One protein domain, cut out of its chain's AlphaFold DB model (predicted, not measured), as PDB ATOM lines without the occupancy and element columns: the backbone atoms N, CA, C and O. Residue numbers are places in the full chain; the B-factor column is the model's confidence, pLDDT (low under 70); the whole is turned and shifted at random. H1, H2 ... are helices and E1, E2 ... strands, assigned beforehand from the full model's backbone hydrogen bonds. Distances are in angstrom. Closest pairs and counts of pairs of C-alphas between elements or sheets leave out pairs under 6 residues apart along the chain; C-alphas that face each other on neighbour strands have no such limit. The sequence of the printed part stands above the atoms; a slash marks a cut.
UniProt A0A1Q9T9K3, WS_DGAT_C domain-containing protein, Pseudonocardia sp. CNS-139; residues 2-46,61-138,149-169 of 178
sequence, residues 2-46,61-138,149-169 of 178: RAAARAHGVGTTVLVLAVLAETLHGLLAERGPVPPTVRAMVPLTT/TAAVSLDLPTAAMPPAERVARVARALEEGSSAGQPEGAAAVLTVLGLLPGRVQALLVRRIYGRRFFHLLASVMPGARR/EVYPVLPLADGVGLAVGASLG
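Overview. This is residues 2 to 46, 61 to 138 and 149 to 169 of the 178 residues of the protein "WS_DGAT_C domain-containing protein" of Pseudonocardia sp. CNS-139 (UniProt A0A1Q9T9K3). A strongly twisted sheet of four strands curls round one long helix, H2, while H3 covers its edge strand E2 and also packs on H2. H4 lies beside E2 at the sheet's level, H5 folds back from its far end, and short H1 meets the start of H2. The printed part has 144 residues, with H1, H2, E1, E2, H3, H4, H5, E3, E4 along the chain; the class is mixed, and so is the sheet, E2, E1, E3, E4. It is compact, radius of gyration of the C-alphas 16.0 A, spanning 48 by 43 by 34 A.

Arrangement. Look first at E1, residues 37 to 45, antiparallel to E2, residues 61 to 69: N 40 and O 66 are within hydrogen-bond range at 2.8 A. E3, residues 128 to 134, is parallel to E1, with N 130 and O 41 at 2.9 A, and to E4, residues 163 to 168, with N 131 and O 164 at 2.8 A. H2, residues 12 to 29, on one face, makes two layers, helix and sheet. Its residues 14 to 22 touch H3, residues 75 to 91, at a steep tilt of 61 degrees, opposite ways; closest are C-alphas of Ala 18 and Val 79, 5.2 A. H3 lies over E2, height over the sheet 7.2 A. H4, residues 94 to 106, is close but not clearly touching H5, residues 110 to 120; closest are C-alphas of Leu 105 and Gln 113, 5.8 A. H1, residues 2 to 7, touches H2 about perpendicular, 86 degrees; closest are C-alphas of Ala 5 and Thr 12, 5.4 A. In the five helices every O i to N i+4 pair is within hydrogen-bond range.

Along the chain. Find C-alpha 12 at (-26.216, 25.942, 29.504); H2 runs 25.7 A from there. H3 measures 24.4 A, E1 23.8 A, E2 23.7 A. E4 ends at C-alpha 168, (-23.385, 33.221, 26.944).

Size, cuts and confidence. C-alphas 46 and 61 are 5.9 A apart across one cut, 138 and 149 12.4 A across the other. Of the links printed whole, none is long. Residues 45 to 46, 61 and 169 are under pLDDT 70.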
ATOM      1  N   ARG A   2     -23.167  25.586  24.143       86.06
ATOM      2  CA  ARG A   2     -24.573  25.181  23.884       86.06
ATOM      3  C   ARG A   2     -24.716  23.771  23.291       86.06
ATOM      4  O   ARG A   2     -25.588  23.026  23.713       86.06
ATOM      5  N   ALA A   3     -23.849  23.402  22.346       88.31
ATOM      6  CA  ALA A   3     -23.832  22.055  21.771       88.31
ATOM      7  C   ALA A   3     -23.524  20.975  22.824       88.31
ATOM      8  O   ALA A   3     -24.264  20.005  22.917       88.31
ATOM      9  N   ALA A   4     -22.511  21.195  23.666       90.88
ATOM     10  CA  ALA A   4     -22.178  20.291  24.768       90.88
ATOM     11  C   ALA A   4     -23.321  20.183  25.792       90.88
ATOM     12  O   ALA A   4     -23.672  19.087  26.204       90.88
ATOM     13  N   ALA A   5     -23.972  21.299  26.140       91.38
ATOM     14  CA  ALA A   5     -25.104  21.287  27.068       91.38
ATOM     15  C   ALA A   5     -26.256  20.429  26.519       91.38
ATOM     16  O   ALA A   5     -26.801  19.600  27.240       91.38
ATOM     17  N   ARG A   6     -26.544  20.550  25.213       92.38
ATOM     18  CA  ARG A   6     -27.519  19.695  24.519       92.38
ATOM     19  C   ARG A   6     -27.114  18.223  24.494       92.38
ATOM     20  O   ARG A   6     -27.976  17.386  24.711       92.38
ATOM     21  N   ALA A   7     -25.838  17.913  24.266       92.94
ATOM     22  CA  ALA A   7     -25.344  16.534  24.281       92.94
ATOM     23  C   ALA A   7     -25.533  15.856  25.652       92.94
ATOM     24  O   ALA A   7     -25.761  14.655  25.715       92.94
ATOM     25  N   HIS A   8     -25.499  16.636  26.735       91.69
ATOM     26  CA  HIS A   8     -25.790  16.169  28.093       91.69
ATOM     27  C   HIS A   8     -27.266  16.311  28.508       91.69
ATOM     28  O   HIS A   8     -27.600  15.989  29.643       91.69
ATOM     29  N   GLY A   9     -28.147  16.815  27.638       93.88
ATOM     30  CA  GLY A   9     -29.565  17.018  27.958       93.88
ATOM     31  C   GLY A   9     -29.839  18.089  29.024       93.88
ATOM     32  O   GLY A   9     -30.903  18.077  29.632       93.88
ATOM     33  N   VAL A  10     -28.905  19.018  29.265       95.06
ATOM     34  CA  VAL A  10     -29.012  20.033  30.329       95.06
ATOM     35  C   VAL A  10     -29.007  21.467  29.795       95.06
ATOM     36  O   VAL A  10     -28.590  21.760  28.671       95.06
ATOM     37  N   GLY A  11     -29.444  22.411  30.634       92.38
ATOM     38  CA  GLY A  11     -29.323  23.841  30.357       92.38
ATOM     39  C   GLY A  11     -27.863  24.313  30.312       92.38
ATOM     40  O   GLY A  11     -26.982  23.753  30.959       92.38
ATOM     41  N   THR A  12     -27.587  25.397  29.580       92.06
ATOM     42  CA  THR A  12     -26.216  25.942  29.504       92.06
ATOM     43  C   THR A  12     -25.705  26.426  30.866       92.06
ATOM     44  O   THR A  12     -24.529  26.242  31.154       92.06
ATOM     45  N   THR A  13     -26.577  26.966  31.724       92.69
ATOM     46  CA  THR A  13     -26.231  27.328  33.109       92.69
ATOM     47  C   THR A  13     -25.733  26.126  33.906       92.69
ATOM     48  O   THR A  13     -24.678  26.219  34.519       92.69
ATOM     49  N   VAL A  14     -26.432  24.987  33.832       95.75
ATOM     50  CA  VAL A  14     -26.015  23.740  34.495       95.75
ATOM     51  C   VAL A  14     -24.620  23.333  34.038       95.75
ATOM     52  O   VAL A  14     -23.755  23.075  34.867       95.75
ATOM     53  N   LEU A  15     -24.375  23.329  32.724       96.44
ATOM     54  CA  LEU A  15     -23.068  22.932  32.206       96.44
ATOM     55  C   LEU A  15     -21.950  23.885  32.657       96.44
ATOM     56  O   LEU A  15     -20.878  23.423  33.032       96.44
ATOM     57  N   VAL A  16     -22.188  25.200  32.650       95.62
ATOM     58  CA  VAL A  16     -21.198  26.184  33.122       95.62
ATOM     59  C   VAL A  16     -20.892  25.991  34.607       95.62
ATOM     60  O   VAL A  16     -19.726  25.987  34.989       95.62
ATOM     61  N   LEU A  17     -21.914  25.780  35.437       96.88
ATOM     62  CA  LEU A  17     -21.735  25.507  36.864       96.88
ATOM     63  C   LEU A  17     -21.010  24.174  37.111       96.88
ATOM     64  O   LEU A  17     -20.198  24.091  38.027       96.88
ATOM     65  N   ALA A  18     -21.239  23.155  36.281       97.88
ATOM     66  CA  ALA A  18     -20.518  21.885  36.355       97.88
ATOM     67  C   ALA A  18     -19.034  22.032  35.981       97.88
ATOM     68  O   ALA A  18     -18.178  21.492  36.676       97.88
ATOM     69  N   VAL A  19     -18.718  22.811  34.941       97.31
ATOM     70  CA  VAL A  19     -17.328  23.147  34.579       97.31
ATOM     71  C   VAL A  19     -16.655  23.949  35.691       97.31
ATOM     72  O   VAL A  19     -15.504  23.684  36.033       97.31
ATOM     73  N   LEU A  20     -17.371  24.902  36.293       97.12
ATOM     74  CA  LEU A  20     -16.875  25.647  37.445       97.12
ATOM     75  C   LEU A  20     -16.578  24.711  38.622       97.12
ATOM     76  O   LEU A  20     -15.513  24.803  39.217       97.12
ATOM     77  N   ALA A  21     -17.481  23.782  38.927       97.94
ATOM     78  CA  ALA A  21     -17.301  22.808  39.996       97.94
ATOM     79  C   ALA A  21     -16.105  21.863  39.750       97.94
ATOM     80  O   ALA A  21     -15.350  21.581  40.677       97.94
ATOM     81  N   GLU A  22     -15.881  21.435  38.504       97.81
ATOM     82  CA  GLU A  22     -14.686  20.674  38.099       97.81
ATOM     83  C   GLU A  22     -13.403  21.505  38.240       97.81
ATOM     84  O   GLU A  22     -12.392  21.034  38.751       97.81
ATOM     85  N   THR A  23     -13.452  22.780  37.856       96.75
ATOM     86  CA  THR A  23     -12.303  23.686  37.980       96.75
ATOM     87  C   THR A  23     -11.949  23.916  39.451       96.75
ATOM     88  O   THR A  23     -10.781  23.892  39.826       96.75
ATOM     89  N   LEU A  24     -12.960  24.086  40.309       96.50
ATOM     90  CA  LEU A  24     -12.776  24.179  41.756       96.50
ATOM     91  C   LEU A  24     -12.183  22.892  42.333       96.50
ATOM     92  O   LEU A  24     -11.308  22.984  43.185       96.50
ATOM     93  N   HIS A  25     -12.621  21.717  41.868       96.75
ATOM     94  CA  HIS A  25     -12.026  20.442  42.269       96.75
ATOM     95  C   HIS A  25     -10.512  20.431  42.012       96.75
ATOM     96  O   HIS A  25      -9.750  20.207  42.951       96.75
ATOM     97  N   GLY A  26     -10.083  20.751  40.785       96.31
ATOM     98  CA  GLY A  26      -8.662  20.796  40.422       96.31
ATOM     99  C   GLY A  26      -7.863  21.799  41.260       96.31
ATOM    100  O   GLY A  26      -6.872  21.432  41.886       96.31
ATOM    101  N   LEU A  27      -8.346  23.041  41.365       94.94
ATOM    102  CA  LEU A  27      -7.666  24.102  42.123       94.94
ATOM    103  C   LEU A  27      -7.561  23.809  43.627       94.94
ATOM    104  O   LEU A  27      -6.614  24.246  44.281       94.94
ATOM    105  N   LEU A  28      -8.555  23.130  44.201       94.38
ATOM    106  CA  LEU A  28      -8.544  22.755  45.614       94.38
ATOM    107  C   LEU A  28      -7.658  21.533  45.855       94.38
ATOM    108  O   LEU A  28      -6.975  21.495  46.875       94.38
ATOM    109  N   ALA A  29      -7.623  20.579  44.918       95.38
ATOM    110  CA  ALA A  29      -6.791  19.381  45.020       95.38
ATOM    111  C   ALA A  29      -5.296  19.724  45.076       95.38
ATOM    112  O   ALA A  29      -4.553  19.100  45.829       95.38
ATOM    113  N   GLU A  30      -4.868  20.770  44.363       94.62
ATOM    114  CA  GLU A  30      -3.499  21.307  44.434       94.62
ATOM    115  C   GLU A  30      -3.122  21.841  45.828       94.62
ATOM    116  O   GLU A  30      -1.942  21.966  46.150       94.62
ATOM    117  N   ARG A  31      -4.112  22.179  46.664       92.88
ATOM    118  CA  ARG A  31      -3.923  22.849  47.962       92.88
ATOM    119  C   ARG A  31      -4.193  21.941  49.162       92.88
ATOM    120  O   ARG A  31      -3.972  22.373  50.293       92.88
ATOM    121  N   GLY A  32      -4.672  20.717  48.941       93.81
ATOM    122  CA  GLY A  32      -4.952  19.741  49.992       93.81
ATOM    123  C   GLY A  32      -6.310  19.044  49.840       93.81
ATOM    124  O   GLY A  32      -6.833  18.928  48.732       93.81
ATOM    125  N   PRO A  33      -6.892  18.543  50.948       93.19
ATOM    126  CA  PRO A  33      -8.167  17.832  50.919       93.19
ATOM    127  C   PRO A  33      -9.294  18.677  50.316       93.19
ATOM    128  O   PRO A  33      -9.593  19.776  50.789       93.19
ATOM    129  N   VAL A  34      -9.950  18.139  49.287       95.69
ATOM    130  CA  VAL A  34     -11.049  18.822  48.599       95.69
ATOM    131  C   VAL A  34     -12.353  18.598  49.367       95.69
ATOM    132  O   VAL A  34     -12.743  17.443  49.565       95.69
ATOM    133  N   PRO A  35     -13.067  19.658  49.790       95.38
ATOM    134  CA  PRO A  35     -14.384  19.497  50.388       95.38
ATOM    135  C   PRO A  35     -15.351  18.850  49.383       95.38
ATOM    136  O   PRO A  35     -15.228  19.068  48.172       95.38
ATOM    137  N   PRO A  36     -16.346  18.077  49.849       96.69
ATOM    138  CA  PRO A  36     -17.278  17.398  48.952       96.69
ATOM    139  C   PRO A  36     -18.119  18.380  48.131       96.69
ATOM    140  O   PRO A  36     -18.461  18.089  46.979       96.69
ATOM    141  N   THR A  37     -18.422  19.544  48.706       97.12
ATOM    142  CA  THR A  37     -19.164  20.617  48.053       97.12
ATOM    143  C   THR A  37     -18.601  21.994  48.392       97.12
ATOM    144  O   THR A  37     -17.969  22.200  49.431       97.12
ATOM    145  N   VAL A  38     -18.883  22.966  47.522       96.00
ATOM    146  CA  VAL A  38     -18.637  24.388  47.766       96.00
ATOM    147  C   VAL A  38     -19.920  25.171  47.518       96.00
ATOM    148  O   VAL A  38     -20.471  25.147  46.418       96.00
ATOM    149  N   ARG A  39     -20.385  25.898  48.539       95.62
ATOM    150  CA  ARG A  39     -21.599  26.711  48.444       95.62
ATOM    151  C   ARG A  39     -21.388  27.931  47.551       95.62
ATOM    152  O   ARG A  39     -20.585  28.808  47.871       95.62
ATOM    153  N   ALA A  40     -22.140  28.004  46.465       95.56
ATOM    154  CA  ALA A  40     -22.147  29.095  45.509       95.56
ATOM    155  C   ALA A  40     -23.469  29.855  45.561       95.56
ATOM    156  O   ALA A  40     -24.539  29.251  45.593       95.56
ATOM    157  N   MET A  41     -23.401  31.179  45.502       93.94
ATOM    158  CA  MET A  41     -24.575  31.992  45.223       93.94
ATOM    159  C   MET A  41     -24.704  32.195  43.716       93.94
ATOM    160  O   MET A  41     -23.771  32.668  43.063       93.94
ATOM    161  N   VAL A  42     -25.869  31.853  43.173       92.38
ATOM    162  CA  VAL A  42     -26.169  31.924  41.743       92.38
ATOM    163  C   VAL A  42     -27.392  32.811  41.526       92.38
ATOM    164  O   VAL A  42     -28.508  32.418  41.873       92.38
ATOM    165  N   PRO A  43     -27.223  34.014  40.955       88.38
ATOM    166  CA  PRO A  43     -28.347  34.828  40.518       88.38
ATOM    167  C   PRO A  43     -29.062  34.152  39.343       88.38
ATOM    168  O   PRO A  43     -28.456  33.869  38.309       88.38
ATOM    169  N   LEU A  44     -30.362  33.921  39.488       79.75
ATOM    170  CA  LEU A  44     -31.241  33.406  38.450       79.75
ATOM    171  C   LEU A  44     -32.226  34.487  38.023       79.75
ATOM    172  O   LEU A  44     -32.916  35.107  38.832       79.75
ATOM    173  N   THR A  45     -32.339  34.687  36.716       68.88
ATOM    174  CA  THR A  45     -33.442  35.464  36.152       68.88
ATOM    175  C   THR A  45     -34.711  34.623  36.229       68.88
ATOM    176  O   THR A  45     -34.842  33.641  35.493       68.88
ATOM    177  N   THR A  46     -35.651  34.994  37.093       57.22
ATOM    178  CA  THR A  46     -36.969  34.353  37.113       57.22
ATOM    179  C   THR A  46     -37.780  34.875  35.925       57.22
ATOM    180  O   THR A  46     -37.893  36.083  35.706       57.22
ATOM    181  N   THR A  61     -34.591  39.227  39.284       60.97
ATOM    182  CA  THR A  61     -33.453  38.375  39.619       60.97
ATOM    183  C   THR A  61     -33.617  37.904  41.054       60.97
ATOM    184  O   THR A  61     -33.596  38.716  41.975       60.97
ATOM    185  N   ALA A  62     -33.779  36.601  41.237       71.44
ATOM    186  CA  ALA A  62     -33.662  35.978  42.544       71.44
ATOM    187  C   ALA A  62     -32.282  35.324  42.655       71.44
ATOM    188  O   ALA A  62     -31.664  35.016  41.639       71.44
ATOM    189  N   ALA A  63     -31.768  35.125  43.863       81.56
ATOM    190  CA  ALA A  63     -30.518  34.401  44.071       81.56
ATOM    191  C   ALA A  63     -30.822  33.067  44.745       81.56
ATOM    192  O   ALA A  63     -31.596  33.025  45.697       81.56
ATOM    193  N   VAL A  64     -30.200  31.997  44.259       89.38
ATOM    194  CA  VAL A  64     -30.246  30.681  44.900       89.38
ATOM    195  C   VAL A  64     -28.862  30.327  45.423       89.38
ATOM    196  O   VAL A  64     -27.846  30.664  44.809       89.38
ATOM    197  N   SER A  65     -28.817  29.658  46.567       91.44
ATOM    198  CA  SER A  65     -27.598  29.047  47.088       91.44
ATOM    199  C   SER A  65     -27.550  27.591  46.645       91.44
ATOM    200  O   SER A  65     -28.477  26.830  46.919       91.44
ATOM    201  N   LEU A  66     -26.472  27.215  45.962       94.62
ATOM    202  CA  LEU A  66     -26.244  25.874  45.432       94.62
ATOM    203  C   LEU A  66     -24.966  25.299  46.025       94.62
ATOM    204  O   LEU A  66     -23.922  25.945  45.991       94.62
ATOM    205  N   ASP A  67     -25.020  24.064  46.502       96.00
ATOM    206  CA  ASP A  67     -23.822  23.333  46.902       96.00
ATOM    207  C   ASP A  67     -23.221  22.654  45.668       96.00
ATOM    208  O   ASP A  67     -23.675  21.600  45.223       96.00
ATOM    209  N   LEU A  68     -22.211  23.292  45.070       97.44
ATOM    210  CA  LEU A  68     -21.546  22.764  43.882       97.44
ATOM    211  C   LEU A  68     -20.732  21.520  44.258       97.44
ATOM    212  O   LEU A  68     -19.913  21.605  45.174       97.44
ATOM    213  N   PRO A  69     -20.904  20.381  43.567       97.88
ATOM    214  CA  PRO A  69     -20.174  19.157  43.869       97.88
ATOM    215  C   PRO A  69     -18.711  19.315  43.455       97.88
ATOM    216  O   PRO A  69     -18.430  19.417  42.265       97.88
ATOM    217  N   THR A  70     -17.785  19.303  44.412       97.69
ATOM    218  CA  THR A  70     -16.334  19.472  44.188       97.69
ATOM    219  C   THR A  70     -15.522  18.223  44.513       97.69
ATOM    220  O   THR A  70     -14.331  18.192  44.232       97.69
ATOM    221  N   ALA A  71     -16.138  17.165  45.044       96.88
ATOM    222  CA  ALA A  71     -15.488  15.857  45.157       96.88
ATOM    223  C   ALA A  71     -15.043  15.312  43.783       96.88
ATOM    224  O   ALA A  71     -15.575  15.710  42.739       96.88
ATOM    225  N   ALA A  72     -14.094  14.374  43.787       96.44
ATOM    226  CA  ALA A  72     -13.711  13.626  42.592       96.44
ATOM    227  C   ALA A  72     -14.894  12.768  42.104       96.44
ATOM    228  O   ALA A  72     -15.471  12.014  42.886       96.44
ATOM    229  N   MET A  73     -15.273  12.907  40.831       97.44
ATOM    230  CA  MET A  73     -16.335  12.121  40.192       97.44
ATOM    231  C   MET A  73     -16.251  12.229  38.662       97.44
ATOM    232  O   MET A  73     -15.653  13.180  38.155       97.44
ATOM    233  N   PRO A  74     -16.885  11.315  37.909       97.25
ATOM    234  CA  PRO A  74     -16.998  11.440  36.462       97.25
ATOM    235  C   PRO A  74     -17.721  12.736  36.033       97.25
ATOM    236  O   PRO A  74     -18.713  13.122  36.664       97.25
ATOM    237  N   PRO A  75     -17.329  13.377  34.913       95.31
ATOM    238  CA  PRO A  75     -17.931  14.639  34.467       95.31
ATOM    239  C   PRO A  75     -19.450  14.574  34.256       95.31
ATOM    240  O   PRO A  75     -20.172  15.500  34.626       95.31
ATOM    241  N   ALA A  76     -19.956  13.470  33.698       95.75
ATOM    242  CA  ALA A  76     -21.390  13.281  33.475       95.75
ATOM    243  C   ALA A  76     -22.181  13.238  34.794       95.75
ATOM    244  O   ALA A  76     -23.271  13.803  34.885       95.75
ATOM    245  N   GLU A  77     -21.608  12.627  35.834       97.62
ATOM    246  CA  GLU A  77     -22.207  12.605  37.166       97.62
ATOM    247  C   GLU A  77     -22.209  14.004  37.788       97.62
ATOM    248  O   GLU A  77     -23.228  14.436  38.332       97.62
ATOM    249  N   ARG A  78     -21.108  14.754  37.641       98.00
ATOM    250  CA  ARG A  78     -21.029  16.143  38.114       98.00
ATOM    251  C   ARG A  78     -22.113  17.010  37.478       98.00
ATOM    252  O   ARG A  78     -22.806  17.737  38.189       98.00
ATOM    253  N   VAL A  79     -22.307  16.891  36.163       98.19
ATOM    254  CA  VAL A  79     -23.375  17.588  35.429       98.19
ATOM    255  C   VAL A  79     -24.756  17.226  35.979       98.19
ATOM    256  O   VAL A  79     -25.550  18.126  36.250       98.19
ATOM    257  N   ALA A  80     -25.037  15.939  36.201       97.44
ATOM    258  CA  ALA A  80     -26.320  15.490  36.739       97.44
ATOM    259  C   ALA A  80     -26.578  16.010  38.166       97.44
ATOM    260  O   ALA A  80     -27.682  16.463  38.467       97.44
ATOM    261  N   ARG A  81     -25.562  15.999  39.040       97.94
ATOM    262  CA  ARG A  81     -25.667  16.533  40.408       97.94
ATOM    263  C   ARG A  81     -25.914  18.041  40.417       97.94
ATOM    264  O   ARG A  81     -26.763  18.506  41.167       97.94
ATOM    265  N   VAL A  82     -25.229  18.794  39.555       97.88
ATOM    266  CA  VAL A  82     -25.471  20.239  39.403       97.88
ATOM    267  C   VAL A  82     -26.871  20.517  38.863       97.88
ATOM    268  O   VAL A  82     -27.512  21.461  39.321       97.88
ATOM    269  N   ALA A  83     -27.364  19.708  37.919       96.25
ATOM    270  CA  ALA A  83     -28.719  19.850  37.388       96.25
ATOM    271  C   ALA A  83     -29.767  19.728  38.502       96.25
ATOM    272  O   ALA A  83     -30.592  20.627  38.652       96.25
ATOM    273  N   ARG A  84     -29.668  18.671  39.323       95.31
ATOM    274  CA  ARG A  84     -30.560  18.450  40.472       95.31
ATOM    275  C   ARG A  84     -30.455  19.568  41.500       95.31
ATOM    276  O   ARG A  84     -31.471  20.137  41.868       95.31
ATOM    277  N   ALA A  85     -29.238  19.949  41.893       94.50
ATOM    278  CA  ALA A  85     -29.034  21.025  42.861       94.50
ATOM    279  C   ALA A  85     -29.667  22.345  42.389       94.50
ATOM    280  O   ALA A  85     -30.294  23.052  43.174       94.50
ATOM    281  N   LEU A  86     -29.530  22.676  41.099       92.81
ATOM    282  CA  LEU A  86     -30.141  23.873  40.525       92.81
ATOM    283  C   LEU A  86     -31.674  23.786  40.497       92.81
ATOM    284  O   LEU A  86     -32.336  24.785  40.776       92.81
ATOM    285  N   GLU A  87     -32.236  22.627  40.155       90.81
ATOM    286  CA  GLU A  87     -33.683  22.383  40.149       90.81
ATOM    287  C   GLU A  87     -34.280  22.482  41.560       90.81
ATOM    288  O   GLU A  87     -35.243  23.221  41.774       90.81
ATOM    289  N   GLU A  88     -33.659  21.826  42.539       87.88
ATOM    290  CA  GLU A  88     -34.020  21.903  43.956       87.88
ATOM    291  C   GLU A  88     -33.918  23.346  44.460       87.88
ATOM    292  O   GLU A  88     -34.869  23.881  45.021       87.88
ATOM    293  N   GLY A  89     -32.807  24.035  44.185       84.50
ATOM    294  CA  GLY A  89     -32.622  25.430  44.583       84.50
ATOM    295  C   GLY A  89     -33.653  26.379  43.962       84.50
ATOM    296  O   GLY A  89     -34.066  27.340  44.606       84.50
ATOM    297  N   SER A  90     -34.101  26.095  42.736       78.88
ATOM    298  CA  SER A  90     -35.105  26.903  42.032       78.88
ATOM    299  C   SER A  90     -36.545  26.602  42.458       78.88
ATOM    300  O   SER A  90     -37.409  27.446  42.249       78.88
ATOM    301  N   SER A  91     -36.814  25.422  43.027       77.31
ATOM    302  CA  SER A  91     -38.156  24.974  43.434       77.31
ATOM    303  C   SER A  91     -38.397  25.029  44.948       77.31
ATOM    304  O   SER A  91     -39.544  25.093  45.381       77.31
ATOM    305  N   ALA A  92     -37.342  25.070  45.767       75.44
ATOM    306  CA  ALA A  92     -37.414  25.027  47.230       75.44
ATOM    307  C   ALA A  92     -37.776  26.368  47.907       75.44
ATOM    308  O   ALA A  92     -37.371  26.615  49.042       75.44
ATOM    309  N   GLY A  93     -38.480  27.277  47.227       72.44
ATOM    310  CA  GLY A  93     -38.890  28.562  47.812       72.44
ATOM    311  C   GLY A  93     -37.756  29.579  48.025       72.44
ATOM    312  O   GLY A  93     -37.994  30.674  48.539       72.44
ATOM    313  N   GLN A  94     -36.504  29.242  47.672       79.56
ATOM    314  CA  GLN A  94     -35.376  30.176  47.779       79.56
ATOM    315  C   GLN A  94     -35.580  31.432  46.924       79.56
ATOM    316  O   GLN A  94     -35.274  32.519  47.422       79.56
ATOM    317  N   PRO A  95     -36.102  31.345  45.680       76.62
ATOM    318  CA  PRO A  95     -36.354  32.539  44.887       76.62
ATOM    319  C   PRO A  95     -37.336  33.508  45.558       76.62
ATOM    320  O   PRO A  95     -37.097  34.716  45.589       76.62
ATOM    321  N   GLU A  96     -38.411  32.979  46.136       79.12
ATOM    322  CA  GLU A  96     -39.442  33.712  46.864       79.12
ATOM    323  C   GLU A  96     -38.877  34.323  48.148       79.12
ATOM    324  O   GLU A  96     -39.093  35.505  48.418       79.12
ATOM    325  N   GLY A  97     -38.091  33.553  48.907       78.44
ATOM    326  CA  GLY A  97     -37.396  34.038  50.097       78.44
ATOM    327  C   GLY A  97     -36.414  35.166  49.774       78.44
ATOM    328  O   GLY A  97     -36.419  36.203  50.437       78.44
ATOM    329  N   ALA A  98     -35.620  35.019  48.711       79.19
ATOM    330  CA  ALA A  98     -34.709  36.058  48.241       79.19
ATOM    331  C   ALA A  98     -35.471  37.324  47.813       79.19
ATOM    332  O   ALA A  98     -35.071  38.434  48.168       79.19
ATOM    333  N   ALA A  99     -36.598  37.176  47.112       79.31
ATOM    334  CA  ALA A  99     -37.451  38.298  46.732       79.31
ATOM    335  C   ALA A  99     -38.071  39.003  47.953       79.31
ATOM    336  O   ALA A  99     -38.114  40.237  47.995       79.31
ATOM    337  N   ALA A 100     -38.503  38.250  48.969       81.50
ATOM    338  CA  ALA A 100     -39.020  38.803  50.218       81.50
ATOM    339  C   ALA A 100     -37.939  39.591  50.975       81.50
ATOM    340  O   ALA A 100     -38.184  40.720  51.399       81.50
ATOM    341  N   VAL A 101     -36.719  39.050  51.064       84.25
ATOM    342  CA  VAL A 101     -35.567  39.748  51.658       84.25
ATOM    343  C   VAL A 101     -35.274  41.049  50.912       84.25
ATOM    344  O   VAL A 101     -35.128  42.090  51.548       84.25
ATOM    345  N   LEU A 102     -35.233  41.025  49.576       83.81
ATOM    346  CA  LEU A 102     -35.014  42.231  48.772       83.81
ATOM    347  C   LEU A 102     -36.124  43.272  48.972       83.81
ATOM    348  O   LEU A 102     -35.831  44.463  49.056       83.81
ATOM    349  N   THR A 103     -37.377  42.830  49.100       85.38
ATOM    350  CA  THR A 103     -38.518  43.714  49.381       85.38
ATOM    351  C   THR A 103     -38.349  44.408  50.730       85.38
ATOM    352  O   THR A 103     -38.451  45.628  50.800       85.38
ATOM    353  N   VAL A 104     -38.014  43.659  51.787       86.19
ATOM    354  CA  VAL A 104     -37.755  44.227  53.119       86.19
ATOM    355  C   VAL A 104     -36.571  45.192  53.082       86.19
ATOM    356  O   VAL A 104     -36.673  46.296  53.610       86.19
ATOM    357  N   LEU A 105     -35.467  44.822  52.426       86.69
ATOM    358  CA  LEU A 105     -34.294  45.692  52.291       86.69
ATOM    359  C   LEU A 105     -34.624  47.009  51.577       86.69
ATOM    360  O   LEU A 105     -34.088  48.042  51.965       86.69
ATOM    361  N   GLY A 106     -35.515  46.982  50.582       86.75
ATOM    362  CA  GLY A 106     -35.967  48.171  49.855       86.75
ATOM    363  C   GLY A 106     -36.818  49.143  50.680       86.75
ATOM    364  O   GLY A 106     -36.972  50.292  50.277       86.75
ATOM    365  N   LEU A 107     -37.348  48.712  51.830       90.81
ATOM    366  CA  LEU A 107     -38.130  49.554  52.744       90.81
ATOM    367  C   LEU A 107     -37.273  50.224  53.831       90.81
ATOM    368  O   LEU A 107     -37.770  51.072  54.571       90.81
ATOM    369  N   LEU A 108     -36.005  49.835  53.972       90.94
ATOM    370  CA  LEU A 108     -35.149  50.294  55.063       90.94
ATOM    371  C   LEU A 108     -34.362  51.559  54.689       90.94
ATOM    372  O   LEU A 108     -33.923  51.703  53.549       90.94
ATOM    373  N   PRO A 109     -34.078  52.459  55.652       93.69
ATOM    374  CA  PRO A 109     -33.159  53.572  55.429       93.69
ATOM    375  C   PRO A 109     -31.768  53.074  55.010       93.69
ATOM    376  O   PRO A 109     -31.258  52.108  55.584       93.69
ATOM    377  N   GLY A 110     -31.101  53.775  54.087       90.44
ATOM    378  CA  GLY A 110     -29.860  53.299  53.453       90.44
ATOM    379  C   GLY A 110     -28.737  52.888  54.417       90.44
ATOM    380  O   GLY A 110     -28.020  51.925  54.156       90.44
ATOM    381  N   ARG A 111     -28.613  53.543  55.581       92.56
ATOM    382  CA  ARG A 111     -27.637  53.156  56.622       92.56
ATOM    383  C   ARG A 111     -27.953  51.790  57.246       92.56
ATOM    384  O   ARG A 111     -27.048  50.988  57.459       92.56
ATOM    385  N   VAL A 112     -29.231  51.523  57.519       91.62
ATOM    386  CA  VAL A 112     -29.705  50.250  58.086       91.62
ATOM    387  C   VAL A 112     -29.590  49.143  57.042       91.62
ATOM    388  O   VAL A 112     -29.077  48.066  57.341       91.62
ATOM    389  N   GLN A 113     -29.991  49.434  55.802       90.38
ATOM    390  CA  GLN A 113     -29.831  48.524  54.672       90.38
ATOM    391  C   GLN A 113     -28.362  48.109  54.501       90.38
ATOM    392  O   GLN A 113     -28.073  46.916  54.443       90.38
ATOM    393  N   ALA A 114     -27.426  49.064  54.485       88.00
ATOM    394  CA  ALA A 114     -25.999  48.780  54.338       88.00
ATOM    395  C   ALA A 114     -25.460  47.883  55.465       88.00
ATOM    396  O   ALA A 114     -24.730  46.927  55.200       88.00
ATOM    397  N   LEU A 115     -25.850  48.149  56.716       89.38
ATOM    398  CA  LEU A 115     -25.453  47.329  57.862       89.38
ATOM    399  C   LEU A 115     -25.963  45.886  57.736       89.38
ATOM    400  O   LEU A 115     -25.216  44.941  57.993       89.38
ATOM    401  N   LEU A 116     -27.224  45.712  57.334       87.94
ATOM    402  CA  LEU A 116     -27.821  44.391  57.161       87.94
ATOM    403  C   LEU A 116     -27.185  43.628  56.006       87.94
ATOM    404  O   LEU A 116     -26.805  42.476  56.197       87.94
ATOM    405  N   VAL A 117     -27.005  44.270  54.847       87.50
ATOM    406  CA  VAL A 117     -26.349  43.663  53.681       87.50
ATOM    407  C   VAL A 117     -24.960  43.165  54.058       87.50
ATOM    408  O   VAL A 117     -24.670  42.000  53.823       87.50
ATOM    409  N   ARG A 118     -24.137  43.965  54.749       84.88
ATOM    410  CA  ARG A 118     -22.807  43.517  55.210       84.88
ATOM    411  C   ARG A 118     -22.851  42.301  56.141       84.88
ATOM    412  O   ARG A 118     -21.887  41.548  56.214       84.88
ATOM    413  N   ARG A 119     -23.953  42.100  56.867       85.00
ATOM    414  CA  ARG A 119     -24.113  40.980  57.804       85.00
ATOM    415  C   ARG A 119     -24.592  39.695  57.128       85.00
ATOM    416  O   ARG A 119     -24.250  38.611  57.600       85.00
ATOM    417  N   ILE A 120     -25.389  39.810  56.064       84.62
ATOM    418  CA  ILE A 120     -25.997  38.665  55.363       84.62
ATOM    419  C   ILE A 120     -25.294  38.315  54.043       84.62
ATOM    420  O   ILE A 120     -25.418  37.198  53.554       84.62
ATOM    421  N   TYR A 121     -24.539  39.247  53.466       84.00
ATOM    422  CA  TYR A 121     -23.839  39.091  52.196       84.00
ATOM    423  C   TYR A 121     -22.343  38.885  52.445       84.00
ATOM    424  O   TYR A 121     -21.558  39.831  52.448       84.00
ATOM    425  N   GLY A 122     -21.944  37.638  52.694       86.06
ATOM    426  CA  GLY A 122     -20.552  37.299  52.986       86.06
ATOM    427  C   GLY A 122     -20.323  35.807  53.201       86.06
ATOM    428  O   GLY A 122     -21.249  34.997  53.086       86.06
ATOM    429  N   ARG A 123     -19.085  35.451  53.574       88.25
ATOM    430  CA  ARG A 123     -18.587  34.059  53.657       88.25
ATOM    431  C   ARG A 123     -19.462  33.094  54.464       88.25
ATOM    432  O   ARG A 123     -19.419  31.891  54.243       88.25
ATOM    433  N   ARG A 124     -20.252  33.603  55.416       87.00
ATOM    434  CA  ARG A 124     -21.161  32.793  56.244       87.00
ATOM    435  C   ARG A 124     -22.280  32.126  55.432       87.00
ATOM    436  O   ARG A 124     -22.803  31.108  55.873       87.00
ATOM    437  N   PHE A 125     -22.655  32.698  54.288       86.75
ATOM    438  CA  PHE A 125     -23.792  32.237  53.487       86.75
ATOM    439  C   PHE A 125     -23.368  31.557  52.183       86.75
ATOM    440  O   PHE A 125     -24.028  30.616  51.751       86.75
ATOM    441  N   PHE A 126     -22.263  31.989  51.576       92.19
ATOM    442  CA  PHE A 126     -21.709  31.403  50.356       92.19
ATOM    443  C   PHE A 126     -20.194  31.607  50.305       92.19
ATOM    444  O   PHE A 126     -19.659  32.516  50.933       92.19
ATOM    445  N   HIS A 127     -19.496  30.764  49.549       94.00
ATOM    446  CA  HIS A 127     -18.039  30.800  49.391       94.00
ATOM    447  C   HIS A 127     -17.596  31.345  48.030       94.00
ATOM    448  O   HIS A 127     -16.426  31.688  47.869       94.00
ATOM    449  N   LEU A 128     -18.514  31.434  47.063       95.06
ATOM    450  CA  LEU A 128     -18.287  32.073  45.770       95.06
ATOM    451  C   LEU A 128     -19.585  32.609  45.165       95.06
ATOM    452  O   LEU A 128     -20.676  32.127  45.474       95.06
ATOM    453  N   LEU A 129     -19.449  33.585  44.275       94.19
ATOM    454  CA  LEU A 129     -20.539  34.095  43.445       94.19
ATOM    455  C   LEU A 129     -20.367  33.574  42.012       94.19
ATOM    456  O   LEU A 129     -19.300  33.749  41.429       94.19
ATOM    457  N   ALA A 130     -21.397  32.967  41.427       95.00
ATOM    458  CA  ALA A 130     -21.369  32.508  40.040       95.00
ATOM    459  C   ALA A 130     -22.546  33.103  39.257       95.00
ATOM    460  O   ALA A 130     -23.697  32.732  39.468       95.00
ATOM    461  N   SER A 131     -22.261  34.033  38.342       91.62
ATOM    462  CA  SER A 131     -23.268  34.700  37.513       91.62
ATOM    463  C   SER A 131     -23.173  34.211  36.073       91.62
ATOM    464  O   SER A 131     -22.221  34.525  35.359       91.62
ATOM    465  N   VAL A 132     -24.165  33.434  35.637       90.50
ATOM    466  CA  VAL A 132     -24.269  32.978  34.245       90.50
ATOM    467  C   VAL A 132     -25.321  33.820  33.541       90.50
ATOM    468  O   VAL A 132     -26.519  33.673  33.772       90.50
ATOM    469  N   MET A 133     -24.865  34.715  32.674       84.56
ATOM    470  CA  MET A 133     -25.691  35.723  32.028       84.56
ATOM    471  C   MET A 133     -25.944  35.349  30.564       84.56
ATOM    472  O   MET A 133     -25.031  34.885  29.871       84.56
ATOM    473  N   PRO A 134     -27.162  35.553  30.039       78.06
ATOM    474  CA  PRO A 134     -27.389  35.453  28.606       78.06
ATOM    475  C   PRO A 134     -26.577  36.540  27.892       78.06
ATOM    476  O   PRO A 134     -26.656  37.714  28.246       78.06
ATOM    477  N   GLY A 135     -25.805  36.155  26.876       75.38
ATOM    478  CA  GLY A 135     -25.104  37.129  26.043       75.38
ATOM    479  C   GLY A 135     -26.042  37.814  25.048       75.38
ATOM    480  O   GLY A 135     -27.158  37.347  24.784       75.38
ATOM    481  N   ALA A 136     -25.570  38.916  24.463       75.81
ATOM    482  CA  ALA A 136     -26.298  39.620  23.416       75.81
ATOM    483  C   ALA A 136     -26.566  38.690  22.217       75.81
ATOM    484  O   ALA A 136     -25.700  37.929  21.787       75.81
ATOM    485  N   ARG A 137     -27.793  38.740  21.679       74.06
ATOM    486  CA  ARG A 137     -28.188  37.957  20.490       74.06
ATOM    487  C   ARG A 137     -27.778  38.614  19.168       74.06
ATOM    488  O   ARG A 137     -27.892  37.980  18.128       74.06
ATOM    489  N   ARG A 138     -27.354  39.876  19.221       80.38
ATOM    490  CA  ARG A 138     -26.926  40.701  18.089       80.38
ATOM    491  C   ARG A 138     -25.598  41.365  18.428       80.38
ATOM    492  O   ARG A 138     -25.357  41.633  19.606       80.38
ATOM    493  N   GLU A 149     -16.009  41.588  22.540       81.88
ATOM    494  CA  GLU A 149     -15.950  40.825  23.784       81.88
ATOM    495  C   GLU A 149     -16.602  41.589  24.939       81.88
ATOM    496  O   GLU A 149     -16.597  42.818  24.994       81.88
ATOM    497  N   VAL A 150     -17.195  40.838  25.871       83.50
ATOM    498  CA  VAL A 150     -17.840  41.376  27.072       83.50
ATOM    499  C   VAL A 150     -17.437  40.527  28.266       83.50
ATOM    500  O   VAL A 150     -17.807  39.353  28.355       83.50
ATOM    501  N   TYR A 151     -16.739  41.153  29.209       86.25
ATOM    502  CA  TYR A 151     -16.298  40.524  30.445       86.25
ATOM    503  C   TYR A 151     -17.106  41.061  31.630       86.25
ATOM    504  O   TYR A 151     -17.024  42.251  31.940       86.25
ATOM    505  N   PRO A 152     -17.917  40.221  32.294       85.75
ATOM    506  CA  PRO A 152     -18.647  40.635  33.482       85.75
ATOM    507  C   PRO A 152     -17.688  40.834  34.662       85.75
ATOM    508  O   PRO A 152     -16.964  39.916  35.046       85.75
ATOM    509  N   VAL A 153     -17.739  42.014  35.276       87.81
ATOM    510  CA  VAL A 153     -17.067  42.304  36.547       87.81
ATOM    511  C   VAL A 153     -18.099  42.201  37.663       87.81
ATOM    512  O   VAL A 153     -19.150  42.838  37.606       87.81
ATOM    513  N   LEU A 154     -17.816  41.365  38.661       88.25
ATOM    514  CA  LEU A 154     -18.728  41.078  39.764       88.25
ATOM    515  C   LEU A 154     -18.151  41.588  41.092       88.25
ATOM    516  O   LEU A 154     -16.943  41.474  41.306       88.25
ATOM    517  N   PRO A 155     -18.993  42.113  42.000       85.69
ATOM    518  CA  PRO A 155     -18.542  42.492  43.330       85.69
ATOM    519  C   PRO A 155     -18.170  41.252  44.152       85.69
ATOM    520  O   PRO A 155     -18.812  40.203  44.049       85.69
ATOM    521  N   LEU A 156     -17.159  41.399  45.008       87.31
ATOM    522  CA  LEU A 156     -16.799  40.401  46.012       87.31
ATOM    523  C   LEU A 156     -17.465  40.752  47.341       87.31
ATOM    524  O   LEU A 156     -17.452  41.903  47.772       87.31
ATOM    525  N   ALA A 157     -18.059  39.748  47.977       85.88
ATOM    526  CA  ALA A 157     -18.614  39.885  49.314       85.88
ATOM    527  C   ALA A 157     -17.509  39.782  50.372       85.88
ATOM    528  O   ALA A 157     -16.485  39.135  50.138       85.88
ATOM    529  N   ASP A 158     -17.739  40.339  51.562       85.25
ATOM    530  CA  ASP A 158     -16.778  40.255  52.666       85.25
ATOM    531  C   ASP A 158     -16.439  38.776  52.970       85.25
ATOM    532  O   ASP A 158     -17.302  37.942  53.280       85.25
ATOM    533  N   GLY A 159     -15.153  38.435  52.840       86.12
ATOM    534  CA  GLY A 159     -14.625  37.082  53.045       86.12
ATOM    535  C   GLY A 159     -14.890  36.079  51.912       86.12
ATOM    536  O   GLY A 159     -14.520  34.913  52.054       86.12
ATOM    537  N   VAL A 160     -15.502  36.490  50.799       89.56
ATOM    538  CA  VAL A 160     -15.698  35.664  49.599       89.56
ATOM    539  C   VAL A 160     -14.618  36.010  48.584       89.56
ATOM    540  O   VAL A 160     -14.631  37.083  47.992       89.56
ATOM    541  N   GLY A 161     -13.665  35.098  48.394       87.25
ATOM    542  CA  GLY A 161     -12.471  35.345  47.576       87.25
ATOM    543  C   GLY A 161     -12.636  35.096  46.076       87.25
ATOM    544  O   GLY A 161     -11.671  35.267  45.339       87.25
ATOM    545  N   LEU A 162     -13.813  34.657  45.614       92.06
ATOM    546  CA  LEU A 162     -14.031  34.289  44.216       92.06
ATOM    547  C   LEU A 162     -15.412  34.725  43.717       92.06
ATOM    548  O   LEU A 162     -16.443  34.373  44.294       92.06
ATOM    549  N   ALA A 163     -15.419  35.424  42.584       93.19
ATOM    550  CA  ALA A 163     -16.608  35.662  41.781       93.19
ATOM    551  C   ALA A 163     -16.325  35.291  40.324       93.19
ATOM    552  O   ALA A 163     -15.301  35.674  39.762       93.19
ATOM    553  N   VAL A 164     -17.235  34.536  39.716       93.50
ATOM    554  CA  VAL A 164     -17.124  34.039  38.344       93.50
ATOM    555  C   VAL A 164     -18.318  34.530  37.548       93.50
ATOM    556  O   VAL A 164     -19.465  34.220  37.869       93.50
ATOM    557  N   GLY A 165     -18.051  35.299  36.498       91.31
ATOM    558  CA  GLY A 165     -19.067  35.739  35.555       91.31
ATOM    559  C   GLY A 165     -18.873  35.069  34.197       91.31
ATOM    560  O   GLY A 165     -17.775  35.070  33.650       91.31
ATOM    561  N   ALA A 166     -19.946  34.515  33.641       88.56
ATOM    562  CA  ALA A 166     -19.951  33.901  32.320       88.56
ATOM    563  C   ALA A 166     -21.041  34.535  31.452       88.56
ATOM    564  O   ALA A 166     -22.220  34.478  31.797       88.56
ATOM    565  N   SER A 167     -20.658  35.106  30.308       84.81
ATOM    566  CA  SER A 167     -21.596  35.654  29.321       84.81
ATOM    567  C   SER A 167     -21.791  34.673  28.166       84.81
ATOM    568  O   SER A 167     -20.853  34.318  27.454       84.81
ATOM    569  N   LEU A 168     -23.026  34.210  27.964       77.19
ATOM    570  CA  LEU A 168     -23.385  33.221  26.944       77.19
ATOM    571  C   LEU A 168     -23.659  33.880  25.579       77.19
ATOM    572  O   LEU A 168     -24.766  33.762  25.038       77.19
ATOM    573  N   GLY A 169     -22.672  34.604  25.048       69.94
ATOM    574  CA  GLY A 169     -22.726  35.281  23.746       69.94
ATOM    575  C   GLY A 169     -22.422  34.357  22.564       69.94
ATOM    576  O   GLY A 169     -21.711  33.361  22.699       69.94
TER     577      GLY A 169